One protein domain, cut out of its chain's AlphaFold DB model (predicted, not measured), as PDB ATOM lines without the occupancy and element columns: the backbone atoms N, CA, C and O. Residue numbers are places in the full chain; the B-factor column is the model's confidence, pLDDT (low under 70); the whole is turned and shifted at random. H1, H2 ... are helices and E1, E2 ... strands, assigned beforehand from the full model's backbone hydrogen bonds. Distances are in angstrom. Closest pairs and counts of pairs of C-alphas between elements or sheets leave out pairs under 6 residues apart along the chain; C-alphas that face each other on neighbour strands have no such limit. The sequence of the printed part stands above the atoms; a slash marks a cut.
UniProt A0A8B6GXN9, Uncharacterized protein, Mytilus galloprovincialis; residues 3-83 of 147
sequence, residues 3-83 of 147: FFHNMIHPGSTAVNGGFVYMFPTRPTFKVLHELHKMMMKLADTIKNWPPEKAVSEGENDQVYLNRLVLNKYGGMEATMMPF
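Overview. This is residues 3 to 83 of the 147 residues of an uncharacterized protein of Mytilus galloprovincialis (UniProt A0A8B6GXN9). A small sheet of three strands has the short helix H2 across one of its faces; the long helix H1 packs on H2 with residues 31 to 39 and runs on away from the sheet as an arm. Beyond the end of H1, residues 47 to 53 stick out, and the chain then folds back to H2. The 81 printed residues hold two named helices and three named strands, in the order E1, E2, H1, H2, E3; the sheet, E2 E1 E3, is mixed, and the class is mixed, helices and strands. The whole is only just compact, close to loose, with a radius of gyration of the C-alphas of 14.0 A and spans of 40 by 31 by 19 A.

Along the chain. E1, residues 3 to 6, begins at C-alpha 3 (282.919, 234.791, 248.921) and is 9.4 A long. E2, residues 15 to 22, measures 14.1 A and bends by 100 degrees at residue 18. E3, residues 78 to 80, measures 6.8 A and ends at C-alpha 80 (285.793, 236.430, 244.392). H2, residues 61 to 70, measures 14.0 A; H1, residues 26 to 46, measures 30.4 A and ends at C-alpha 46 (257.387, 250.234, 246.822).

Arrangement. E1 and E2 form an antiparallel hairpin, with N 16 and O 5 2.8 A apart and N 3 and O 21 2.9 A apart. E1 and E3 are parallel, with N 4 and O 79 3.3 A apart. H2 is on the sheet at a height of 7.6 A, over E2 and across the strands, at 69 degrees to E2 on the local plane; their closest C-alphas, of Gly 17 and Gln 62, are 5.0 A apart. H1 touches H2 in a helical hairpin, opposite ways at a steep tilt of 39 degrees; the closest C-alphas, of Leu 35 and Leu 65, are 6.2 A apart. H1 is apart from E1 and E3. In H1 and H2 every O i to N i+4 pair is within hydrogen-bond range.

Size, cuts and confidence. The C-alphas farthest apart, of Asn 48 and Pro 82, are 40.8 A apart. The printed part has no cut. The link from H1 to H2, 14 residues, is long. The mean pLDDT of the printed part is 82.3, and residues 3 to 17 are under 70.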
ATOM      1  N   PHE A   3     282.716 235.323 250.256       44.91
ATOM      2  CA  PHE A   3     282.919 234.791 248.921       44.91
ATOM      3  C   PHE A   3     281.709 235.115 248.088       44.91
ATOM      4  O   PHE A   3     280.590 234.822 248.505       44.91
ATOM      5  N   PHE A   4     281.944 235.694 246.926       47.78
ATOM      6  CA  PHE A   4     280.888 235.940 245.974       47.78
ATOM      7  C   PHE A   4     281.141 235.228 244.664       47.78
ATOM      8  O   PHE A   4     282.281 235.120 244.206       47.78
ATOM      9  N   HIS A   5     280.051 234.806 244.039       37.50
ATOM     10  CA  HIS A   5     280.071 234.316 242.676       37.50
ATOM     11  C   HIS A   5     280.336 235.468 241.690       37.50
ATOM     12  O   HIS A   5     279.942 236.616 241.902       37.50
ATOM     13  N   ASN A   6     281.064 235.177 240.622       41.31
ATOM     14  CA  ASN A   6     281.618 236.158 239.711       41.31
ATOM     15  C   ASN A   6     280.711 236.443 238.511       41.31
ATOM     16  O   ASN A   6     280.220 235.522 237.862       41.31
ATOM     17  N   MET A   7     280.627 237.722 238.142       39.81
ATOM     18  CA  MET A   7     280.618 238.129 236.739       39.81
ATOM     19  C   MET A   7     281.965 238.800 236.441       39.81
ATOM     20  O   MET A   7     282.068 240.019 236.533       39.81
ATOM     21  N   ILE A   8     283.005 238.050 236.048       40.38
ATOM     22  CA  ILE A   8     284.151 238.710 235.399       40.38
ATOM     23  C   ILE A   8     283.806 238.881 233.925       40.38
ATOM     24  O   ILE A   8     284.037 237.998 233.104       40.38
ATOM     25  N   HIS A   9     283.270 240.047 233.586       38.69
ATOM     26  CA  HIS A   9     283.619 240.666 232.313       38.69
ATOM     27  C   HIS A   9     284.842 241.558 232.552       38.69
ATOM     28  O   HIS A   9     284.894 242.219 233.594       38.69
ATOM     29  N   PRO A  10     285.797 241.651 231.611       33.94
ATOM     30  CA  PRO A  10     286.758 242.748 231.615       33.94
ATOM     31  C   PRO A  10     285.957 244.062 231.580       33.94
ATOM     32  O   PRO A  10     285.322 244.367 230.576       33.94
ATOM     33  N   GLY A  11     285.897 244.778 232.709       39.66
ATOM     34  CA  GLY A  11     285.125 246.021 232.864       39.66
ATOM     35  C   GLY A  11     283.857 245.951 233.731       39.66
ATOM     36  O   GLY A  11     283.241 246.992 233.938       39.66
ATOM     37  N   SER A  12     283.469 244.790 234.279       46.44
ATOM     38  CA  SER A  12     282.378 244.714 235.267       46.44
ATOM     39  C   SER A  12     282.924 244.629 236.692       46.44
ATOM     40  O   SER A  12     283.742 243.769 237.002       46.44
ATOM     41  N   THR A  13     282.462 245.527 237.563       51.94
ATOM     42  CA  THR A  13     282.723 245.508 239.013       51.94
ATOM     43  C   THR A  13     281.609 244.803 239.789       51.94
ATOM     44  O   THR A  13     281.636 244.770 241.017       51.94
ATOM     45  N   ALA A  14     280.602 244.266 239.092       58.41
ATOM     46  CA  ALA A  14     279.419 243.706 239.719       58.41
ATOM     47  C   ALA A  14     279.661 242.261 240.151       58.41
ATOM     48  O   ALA A  14     280.016 241.377 239.376       58.41
ATOM     49  N   VAL A  15     279.405 242.040 241.422       65.25
ATOM     50  CA  VAL A  15     279.533 240.769 242.095       65.25
ATOM     51  C   VAL A  15     278.156 240.071 242.079       65.25
ATOM     52  O   VAL A  15     277.118 240.719 242.212       65.25
ATOM     53  N   ASN A  16     278.094 238.768 241.799       67.81
ATOM     54  CA  ASN A  16     276.823 238.048 241.677       67.81
ATOM     55  C   ASN A  16     276.342 237.590 243.066       67.81
ATOM     56  O   ASN A  16     277.099 236.979 243.821       67.81
ATOM     57  N   GLY A  17     275.079 237.874 243.399       64.31
ATOM     58  CA  GLY A  17     274.466 237.568 244.696       64.31
ATOM     59  C   GLY A  17     273.925 236.141 244.834       64.31
ATOM     60  O   GLY A  17     273.407 235.793 245.887       64.31
ATOM     61  N   GLY A  18     274.031 235.305 243.796       71.25
ATOM     62  CA  GLY A  18     273.455 233.957 243.792       71.25
ATOM     63  C   GLY A  18     274.074 232.996 244.794       71.25
ATOM     64  O   GLY A  18     273.374 232.169 245.367       71.25
ATOM     65  N   PHE A  19     275.383 233.118 245.017       76.94
ATOM     66  CA  PHE A  19     276.092 232.355 246.035       76.94
ATOM     67  C   PHE A  19     276.989 233.285 246.819       76.94
ATOM     68  O   PHE A  19     277.901 233.907 246.268       76.94
ATOM     69  N   VAL A  20     276.700 233.361 248.114       82.62
ATOM     70  CA  VAL A  20     277.438 234.190 249.048       82.62
ATOM     71  C   VAL A  20     277.762 233.369 250.286       82.62
ATOM     72  O   VAL A  20     276.859 232.895 250.971       82.62
ATOM     73  N   TYR A  21     279.048 233.206 250.587       84.31
ATOM     74  CA  TYR A  21     279.494 232.575 251.829       84.31
ATOM     75  C   TYR A  21     280.107 233.633 252.736       84.31
ATOM     76  O   TYR A  21     281.078 234.277 252.348       84.31
ATOM     77  N   MET A  22     279.547 233.836 253.930       86.56
ATOM     78  CA  MET A  22     279.997 234.867 254.866       86.56
ATOM     79  C   MET A  22     280.411 234.258 256.203       86.56
ATOM     80  O   MET A  22     279.619 233.581 256.853       86.56
ATOM     81  N   PHE A  23     281.617 234.575 256.679       90.31
ATOM     82  CA  PHE A  23     281.979 234.270 258.065       90.31
ATOM     83  C   PHE A  23     281.207 235.171 259.048       90.31
ATOM     84  O   PHE A  23     281.117 236.377 258.802       90.31
ATOM     85  N   PRO A  24     280.720 234.650 260.190       93.56
ATOM     86  CA  PRO A  24     279.952 235.415 261.175       93.56
ATOM     87  C   PRO A  24     280.860 236.343 261.999       93.56
ATOM     88  O   PRO A  24     281.171 236.102 263.162       93.56
ATOM     89  N   THR A  25     281.321 237.425 261.377       93.69
ATOM     90  CA  THR A  25     282.246 238.400 261.970       93.69
ATOM     91  C   THR A  25     281.565 239.746 262.202       93.69
ATOM     92  O   THR A  25     280.563 240.065 261.563       93.69
ATOM     93  N   ARG A  26     282.127 240.593 263.080       95.56
ATOM     94  CA  ARG A  26     281.604 241.957 263.304       95.56
ATOM     95  C   ARG A  26     281.474 242.774 262.001       95.56
ATOM     96  O   ARG A  26     280.420 243.385 261.829       95.56
ATOM     97  N   PRO A  27     282.463 242.794 261.080       94.25
ATOM     98  CA  PRO A  27     282.300 243.446 259.776       94.25
ATOM     99  C   PRO A  27     281.124 242.898 258.960       94.25
ATOM    100  O   PRO A  27     280.327 243.678 258.441       94.25
ATOM    101  N   THR A  28     280.959 241.572 258.910       92.50
ATOM    102  CA  THR A  28     279.836 240.925 258.215       92.50
ATOM    103  C   THR A  28     278.491 241.366 258.783       92.50
ATOM    104  O   THR A  28     277.607 241.755 258.024       92.50
ATOM    105  N   PHE A  29     278.338 241.390 260.110       95.06
ATOM    106  CA  PHE A  29     277.100 241.861 260.736       95.06
ATOM    107  C   PHE A  29     276.797 243.328 260.411       95.06
ATOM    108  O   PHE A  29     275.643 243.662 260.163       95.06
ATOM    109  N   LYS A  30     277.814 244.200 260.356       96.38
ATOM    110  CA  LYS A  30     277.629 245.601 259.943       96.38
ATOM    111  C   LYS A  30     277.111 245.703 258.509       96.38
ATOM    112  O   LYS A  30     276.181 246.464 258.261       96.38
ATOM    113  N   VAL A  31     277.684 244.932 257.584       93.81
ATOM    114  CA  VAL A  31     277.241 244.908 256.182       93.81
ATOM    115  C   VAL A  31     275.814 244.384 256.061       93.81
ATOM    116  O   VAL A  31     275.001 245.030 255.408       93.81
ATOM    117  N   LEU A  32     275.481 243.271 256.718       94.00
ATOM    118  CA  LEU A  32     274.125 242.715 256.685       94.00
ATOM    119  C   LEU A  32     273.093 243.666 257.301       94.00
ATOM    120  O   LEU A  32     271.996 243.809 256.767       94.00
ATOM    121  N   HIS A  33     273.447 244.353 258.389       97.44
ATOM    122  CA  HIS A  33     272.587 245.363 259.000       97.44
ATOM    123  C   HIS A  33     272.318 246.539 258.051       97.44
ATOM    124  O   HIS A  33     271.172 246.964 257.902       97.44
ATOM    125  N   GLU A  34     273.351 247.052 257.380       97.75
ATOM    126  CA  GLU A  34     273.178 248.160 256.440       97.75
ATOM    127  C   GLU A  34     272.414 247.729 255.181       97.75
ATOM    128  O   GLU A  34     271.509 248.439 254.745       97.75
ATOM    129  N   LEU A  35     272.694 246.532 254.653       95.69
ATOM    130  CA  LEU A  35     271.927 245.942 253.555       95.69
ATOM    131  C   LEU A  35     270.442 245.836 253.920       95.69
ATOM    132  O   LEU A  35     269.587 246.259 253.145       95.69
ATOM    133  N   HIS A  36     270.135 245.336 255.120       97.25
ATOM    134  CA  HIS A  36     268.765 245.241 255.612       97.25
ATOM    135  C   HIS A  36     268.081 246.611 255.656       97.25
ATOM    136  O   HIS A  36     266.976 246.754 255.140       97.25
ATOM    137  N   LYS A  37     268.742 247.647 256.188       98.31
ATOM    138  CA  LYS A  37     268.192 249.014 256.200       98.31
ATOM    139  C   LYS A  37     267.884 249.535 254.798       98.31
ATOM    140  O   LYS A  37     266.844 250.156 254.589       98.31
ATOM    141  N   MET A  38     268.773 249.284 253.839       97.19
ATOM    142  CA  MET A  38     268.562 249.686 252.449       97.19
ATOM    143  C   MET A  38     267.370 248.954 251.821       97.19
ATOM    144  O   MET A  38     266.533 249.595 251.187       97.19
ATOM    145  N   MET A  39     267.245 247.645 252.058       96.25
ATOM    146  CA  MET A  39     266.108 246.848 251.590       96.25
ATOM    147  C   MET A  39     264.789 247.271 252.242       96.25
ATOM    148  O   MET A  39     263.780 247.360 251.551       96.25
ATOM    149  N   MET A  40     264.785 247.601 253.538       97.75
ATOM    150  CA  MET A  40     263.593 248.114 254.224       97.75
ATOM    151  C   MET A  40     263.153 249.465 253.660       97.75
ATOM    152  O   MET A  40     261.967 249.674 253.423       97.75
ATOM    153  N   LYS A  41     264.102 250.359 253.359       96.62
ATOM    154  CA  LYS A  41     263.795 251.635 252.702       96.62
ATOM    155  C   LYS A  41     263.194 251.431 251.307       96.62
ATOM    156  O   LYS A  41     262.258 252.143 250.938       96.62
ATOM    157  N   LEU A  42     263.713 250.472 250.542       95.44
ATOM    158  CA  LEU A  42     263.146 250.106 249.247       95.44
ATOM    159  C   LEU A  42     261.729 249.541 249.415       95.44
ATOM    160  O   LEU A  42     260.811 250.018 248.755       95.44
ATOM    161  N   ALA A  43     261.528 248.610 250.352       95.19
ATOM    162  CA  ALA A  43     260.219 248.037 250.667       95.19
ATOM    163  C   ALA A  43     259.186 249.124 251.021       95.19
ATOM    164  O   ALA A  43     258.084 249.142 250.475       95.19
ATOM    165  N   ASP A  44     259.568 250.087 251.864       96.12
ATOM    166  CA  ASP A  44     258.725 251.230 252.222       96.12
ATOM    167  C   ASP A  44     258.387 252.134 251.035       96.12
ATOM    168  O   ASP A  44     257.305 252.723 250.997       96.12
ATOM    169  N   THR A  45     259.297 252.239 250.068       93.12
ATOM    170  CA  THR A  45     259.093 253.023 248.846       93.12
ATOM    171  C   THR A  45     258.100 252.333 247.914       93.12
ATOM    172  O   THR A  45     257.248 253.006 247.331       93.12
ATOM    173  N   ILE A  46     258.180 251.004 247.791       95.06
ATOM    174  CA  ILE A  46     257.387 250.234 246.822       95.06
ATOM    175  C   ILE A  46     256.043 249.744 247.368       95.06
ATOM    176  O   ILE A  46     255.185 249.363 246.580       95.06
ATOM    177  N   LYS A  47     255.810 249.777 248.688       93.88
ATOM    178  CA  LYS A  47     254.594 249.212 249.313       93.88
ATOM    179  C   LYS A  47     253.268 249.746 248.759       93.88
ATOM    180  O   LYS A  47     252.269 249.044 248.812       93.88
ATOM    181  N   ASN A  48     253.270 250.977 248.249       92.00
ATOM    182  CA  ASN A  48     252.086 251.647 247.701       92.00
ATOM    183  C   ASN A  48     252.147 251.791 246.171       92.00
ATOM    184  O   ASN A  48     251.420 252.603 245.600       92.00
ATOM    185  N   TRP A  49     253.063 251.090 245.499       94.88
ATOM    186  CA  TRP A  49     253.145 251.130 244.042       94.88
ATOM    187  C   TRP A  49     252.030 250.298 243.401       94.88
ATOM    188  O   TRP A  49     251.561 249.330 244.003       94.88
ATOM    189  N   PRO A  50     251.621 250.644 242.169       94.81
ATOM    190  CA  PRO A  50     250.754 249.779 241.384       94.81
ATOM    191  C   PRO A  50     251.400 248.393 241.187       94.81
ATOM    192  O   PRO A  50     252.614 248.342 240.965       94.81
ATOM    193  N   PRO A  51     250.636 247.283 241.236       87.69
ATOM    194  CA  PRO A  51     251.167 245.919 241.100       87.69
ATOM    195  C   PRO A  51     252.010 245.678 239.838       87.69
ATOM    196  O   PRO A  51     252.948 244.887 239.845       87.69
ATOM    197  N   GLU A  52     251.676 246.364 238.752       91.06
ATOM    198  CA  GLU A  52     252.336 246.291 237.450       91.06
ATOM    199  C   GLU A  52     253.645 247.089 237.369       91.06
ATOM    200  O   GLU A  52     254.413 246.935 236.415       91.06
ATOM    201  N   LYS A  53     253.927 247.947 238.356       91.94
ATOM    202  CA  LYS A  53     255.146 248.751 238.367       91.94
ATOM    203  C   LYS A  53     256.325 247.906 238.845       91.94
ATOM    204  O   LYS A  53     256.464 247.615 240.030       91.94
ATOM    205  N   ALA A  54     257.216 247.576 237.915       88.25
ATOM    206  CA  ALA A  54     258.453 246.874 238.224       88.25
ATOM    207  C   ALA A  54     259.399 247.723 239.093       88.25
ATOM    208  O   ALA A  54     259.517 248.941 238.925       88.25
ATOM    209  N   VAL A  55     260.110 247.053 240.000       89.25
ATOM    210  CA  VAL A  55     261.261 247.631 240.700       89.25
ATOM    211  C   VAL A  55     262.407 247.793 239.703       89.25
ATOM    212  O   VAL A  55     262.614 246.935 238.846       89.25
ATOM    213  N   SER A  56     263.139 248.904 239.799       87.94
ATOM    214  CA  SER A  56     264.311 249.153 238.958       87.94
ATOM    215  C   SER A  56     265.348 248.041 239.127       87.94
ATOM    216  O   SER A  56     265.657 247.639 240.247       87.94
ATOM    217  N   GLU A  57     265.976 247.605 238.034       82.81
ATOM    218  CA  GLU A  57     267.111 246.670 238.087       82.81
ATOM    219  C   GLU A  57     268.319 247.241 238.856       82.81
ATOM    220  O   GLU A  57     269.196 246.493 239.284       82.81
ATOM    221  N   GLY A  58     268.364 248.560 239.074       86.69
ATOM    222  CA  GLY A  58     269.353 249.219 239.931       86.69
ATOM    223  C   GLY A  58     269.030 249.169 241.431       86.69
ATOM    224  O   GLY A  58     269.840 249.618 242.241       86.69
ATOM    225  N   GLU A  59     267.865 248.652 241.817       89.75
ATOM    226  CA  GLU A  59     267.380 248.621 243.196       89.75
ATOM    227  C   GLU A  59     267.040 247.192 243.622       89.75
ATOM    228  O   GLU A  59     265.898 246.746 243.577       89.75
ATOM    229  N   ASN A  60     268.065 246.458 244.040       88.75
ATOM    230  CA  ASN A  60     267.930 245.115 244.588       88.75
ATOM    231  C   ASN A  60     269.077 244.810 245.555       88.75
ATOM    232  O   ASN A  60     270.062 245.548 245.660       88.75
ATOM    233  N   ASP A  61     268.936 243.687 246.245       89.44
ATOM    234  CA  ASP A  61     269.884 243.170 247.219       89.44
ATOM    235  C   ASP A  61     271.286 242.965 246.632       89.44
ATOM    236  O   ASP A  61     272.260 243.347 247.279       89.44
ATOM    237  N   GLN A  62     271.413 242.461 245.400       86.50
ATOM    238  CA  GLN A  62     272.715 242.283 244.750       86.50
ATOM    239  C   GLN A  62     273.420 243.626 244.522       86.50
ATOM    240  O   GLN A  62     274.584 243.784 244.890       86.50
ATOM    241  N   VAL A  63     272.735 244.618 243.947       88.19
ATOM    242  CA  VAL A  63     273.315 245.952 243.702       88.19
ATOM    243  C   VAL A  63     273.734 246.608 245.018       88.19
ATOM    244  O   VAL A  63     274.825 247.173 245.130       88.19
ATOM    245  N   TYR A  64     272.887 246.502 246.037       92.62
ATOM    246  CA  TYR A  64     273.136 247.074 247.353       92.62
ATOM    247  C   TYR A  64     274.295 246.394 248.081       92.62
ATOM    248  O   TYR A  64     275.179 247.080 248.603       92.62
ATOM    249  N   LEU A  65     274.341 245.065 248.064       90.25
ATOM    250  CA  LEU A  65     275.420 244.288 248.659       90.25
ATOM    251  C   LEU A  65     276.746 244.566 247.947       90.25
ATOM    252  O   LEU A  65     277.731 244.871 248.616       90.25
ATOM    253  N   ASN A  66     276.757 244.587 246.612       87.06
ATOM    254  CA  ASN A  66     277.939 244.939 245.822       87.06
ATOM    255  C   ASN A  66     278.482 246.306 246.205       87.06
ATOM    256  O   ASN A  66     279.681 246.459 246.429       87.06
ATOM    257  N   ARG A  67     277.601 247.300 246.345       89.56
ATOM    258  CA  ARG A  67     278.000 248.638 246.774       89.56
ATOM    259  C   ARG A  67     278.680 248.608 248.140       89.56
ATOM    260  O   ARG A  67     279.708 249.255 248.307       89.56
ATOM    261  N   LEU A  68     278.138 247.883 249.115       91.88
ATOM    262  CA  LEU A  68     278.734 247.795 250.454       91.88
ATOM    263  C   LEU A  68     280.092 247.078 250.427       91.88
ATOM    264  O   LEU A  68     281.041 247.529 251.067       91.88
ATOM    265  N   VAL A  69     280.193 246.000 249.652       87.69
ATOM    266  CA  VAL A  69     281.396 245.168 249.519       87.69
ATOM    267  C   VAL A  69     282.527 245.922 248.831       87.69
ATOM    268  O   VAL A  69     283.627 246.002 249.375       87.69
ATOM    269  N   LEU A  70     282.259 246.507 247.661       84.56
ATOM    270  CA  LEU A  70     283.258 247.228 246.868       84.56
ATOM    271  C   LEU A  70     283.791 248.457 247.613       84.56
ATOM    272  O   LEU A  70     284.968 248.785 247.494       84.56
ATOM    273  N   ASN A  71     282.950 249.092 248.436       88.94
ATOM    274  CA  ASN A  71     283.349 250.209 249.293       88.94
ATOM    275  C   ASN A  71     283.974 249.772 250.630       88.94
ATOM    276  O   ASN A  71     284.213 250.621 251.488       88.94
ATOM    277  N   LYS A  72     284.222 248.470 250.844       87.56
ATOM    278  CA  LYS A  72     284.780 247.910 252.089       87.56
ATOM    279  C   LYS A  72     284.029 248.378 253.344       87.56
ATOM    280  O   LYS A  72     284.630 248.623 254.396       87.56
ATOM    281  N   TYR A  73     282.705 248.524 253.243       92.25
ATOM    282  CA  TYR A  73     281.877 249.029 254.335       92.25
ATOM    283  C   TYR A  73     282.075 248.190 255.601       92.25
ATOM    284  O   TYR A  73     282.170 246.962 255.557       92.25
ATOM    285  N   GLY A  74     282.170 248.859 256.751       92.12
ATOM    286  CA  GLY A  74     282.369 248.193 258.037       92.12
ATOM    287  C   GLY A  74     283.711 247.463 258.185       92.12
ATOM    288  O   GLY A  74     283.864 246.725 259.160       92.12
ATOM    289  N   GLY A  75     284.660 247.670 257.260       90.56
ATOM    290  CA  GLY A  75     285.940 246.961 257.210       90.56
ATOM    291  C   GLY A  75     285.822 245.541 256.654       90.56
ATOM    292  O   GLY A  75     286.640 244.689 256.985       90.56
ATOM    293  N   MET A  76     284.772 245.247 255.881       86.44
ATOM    294  CA  MET A  76     284.573 243.910 255.335       86.44
ATOM    295  C   MET A  76     285.554 243.622 254.199       86.44
ATOM    296  O   MET A  76     285.642 244.369 253.225       86.44
ATOM    297  N   GLU A  77     286.236 242.487 254.308       85.94
ATOM    298  CA  GLU A  77     287.030 241.913 253.229       85.94
ATOM    299  C   GLU A  77     286.228 240.856 252.469       85.94
ATOM    300  O   GLU A  77     285.539 240.014 253.067       85.94
ATOM    301  N   ALA A  78     286.356 240.887 251.147       82.81
ATOM    302  CA  ALA A  78     285.711 239.957 250.239       82.81
ATOM    303  C   ALA A  78     286.706 239.415 249.215       82.81
ATOM    304  O   ALA A  78     287.660 240.091 248.825       82.81
ATOM    305  N   THR A  79     286.443 238.192 248.778       83.00
ATOM    306  CA  THR A  79     287.204 237.498 247.747       83.00
ATOM    307  C   THR A  79     286.224 236.939 246.731       83.00
ATOM    308  O   THR A  79     285.123 236.508 247.073       83.00
ATOM    309  N   MET A  80     286.615 236.967 245.466       78.12
ATOM    310  CA  MET A  80     285.793 236.430 244.392       78.12
ATOM    311  C   MET A  80     286.035 234.936 244.233       78.12
ATOM    312  O   MET A  80     287.183 234.493 244.232       78.12
ATOM    313  N   MET A  81     284.958 234.168 244.077       79.50
ATOM    314  CA  MET A  81     285.059 232.751 243.747       79.50
ATOM    315  C   MET A  81     285.488 232.569 242.282       79.50
ATOM    316  O   MET A  81     285.121 233.389 241.424       79.50
ATOM    317  N   PRO A  82     286.263 231.516 241.968       84.44
ATOM    318  CA  PRO A  82     286.660 231.223 240.597       84.44
ATOM    319  C   PRO A  82     285.445 230.887 239.732       84.44
ATOM    320  O   PRO A  82     284.646 230.021 240.082       84.44
ATOM    321  N   PHE A  83     285.330 231.522 238.563       82.75
ATOM    322  CA  PHE A  83     284.210 231.261 237.651       82.75
ATOM    323  C   PHE A  83     284.173 229.804 237.150       82.75
ATOM    324  O   PHE A  83     283.110 229.254 236.898       82.75
TER     325      PHE A  83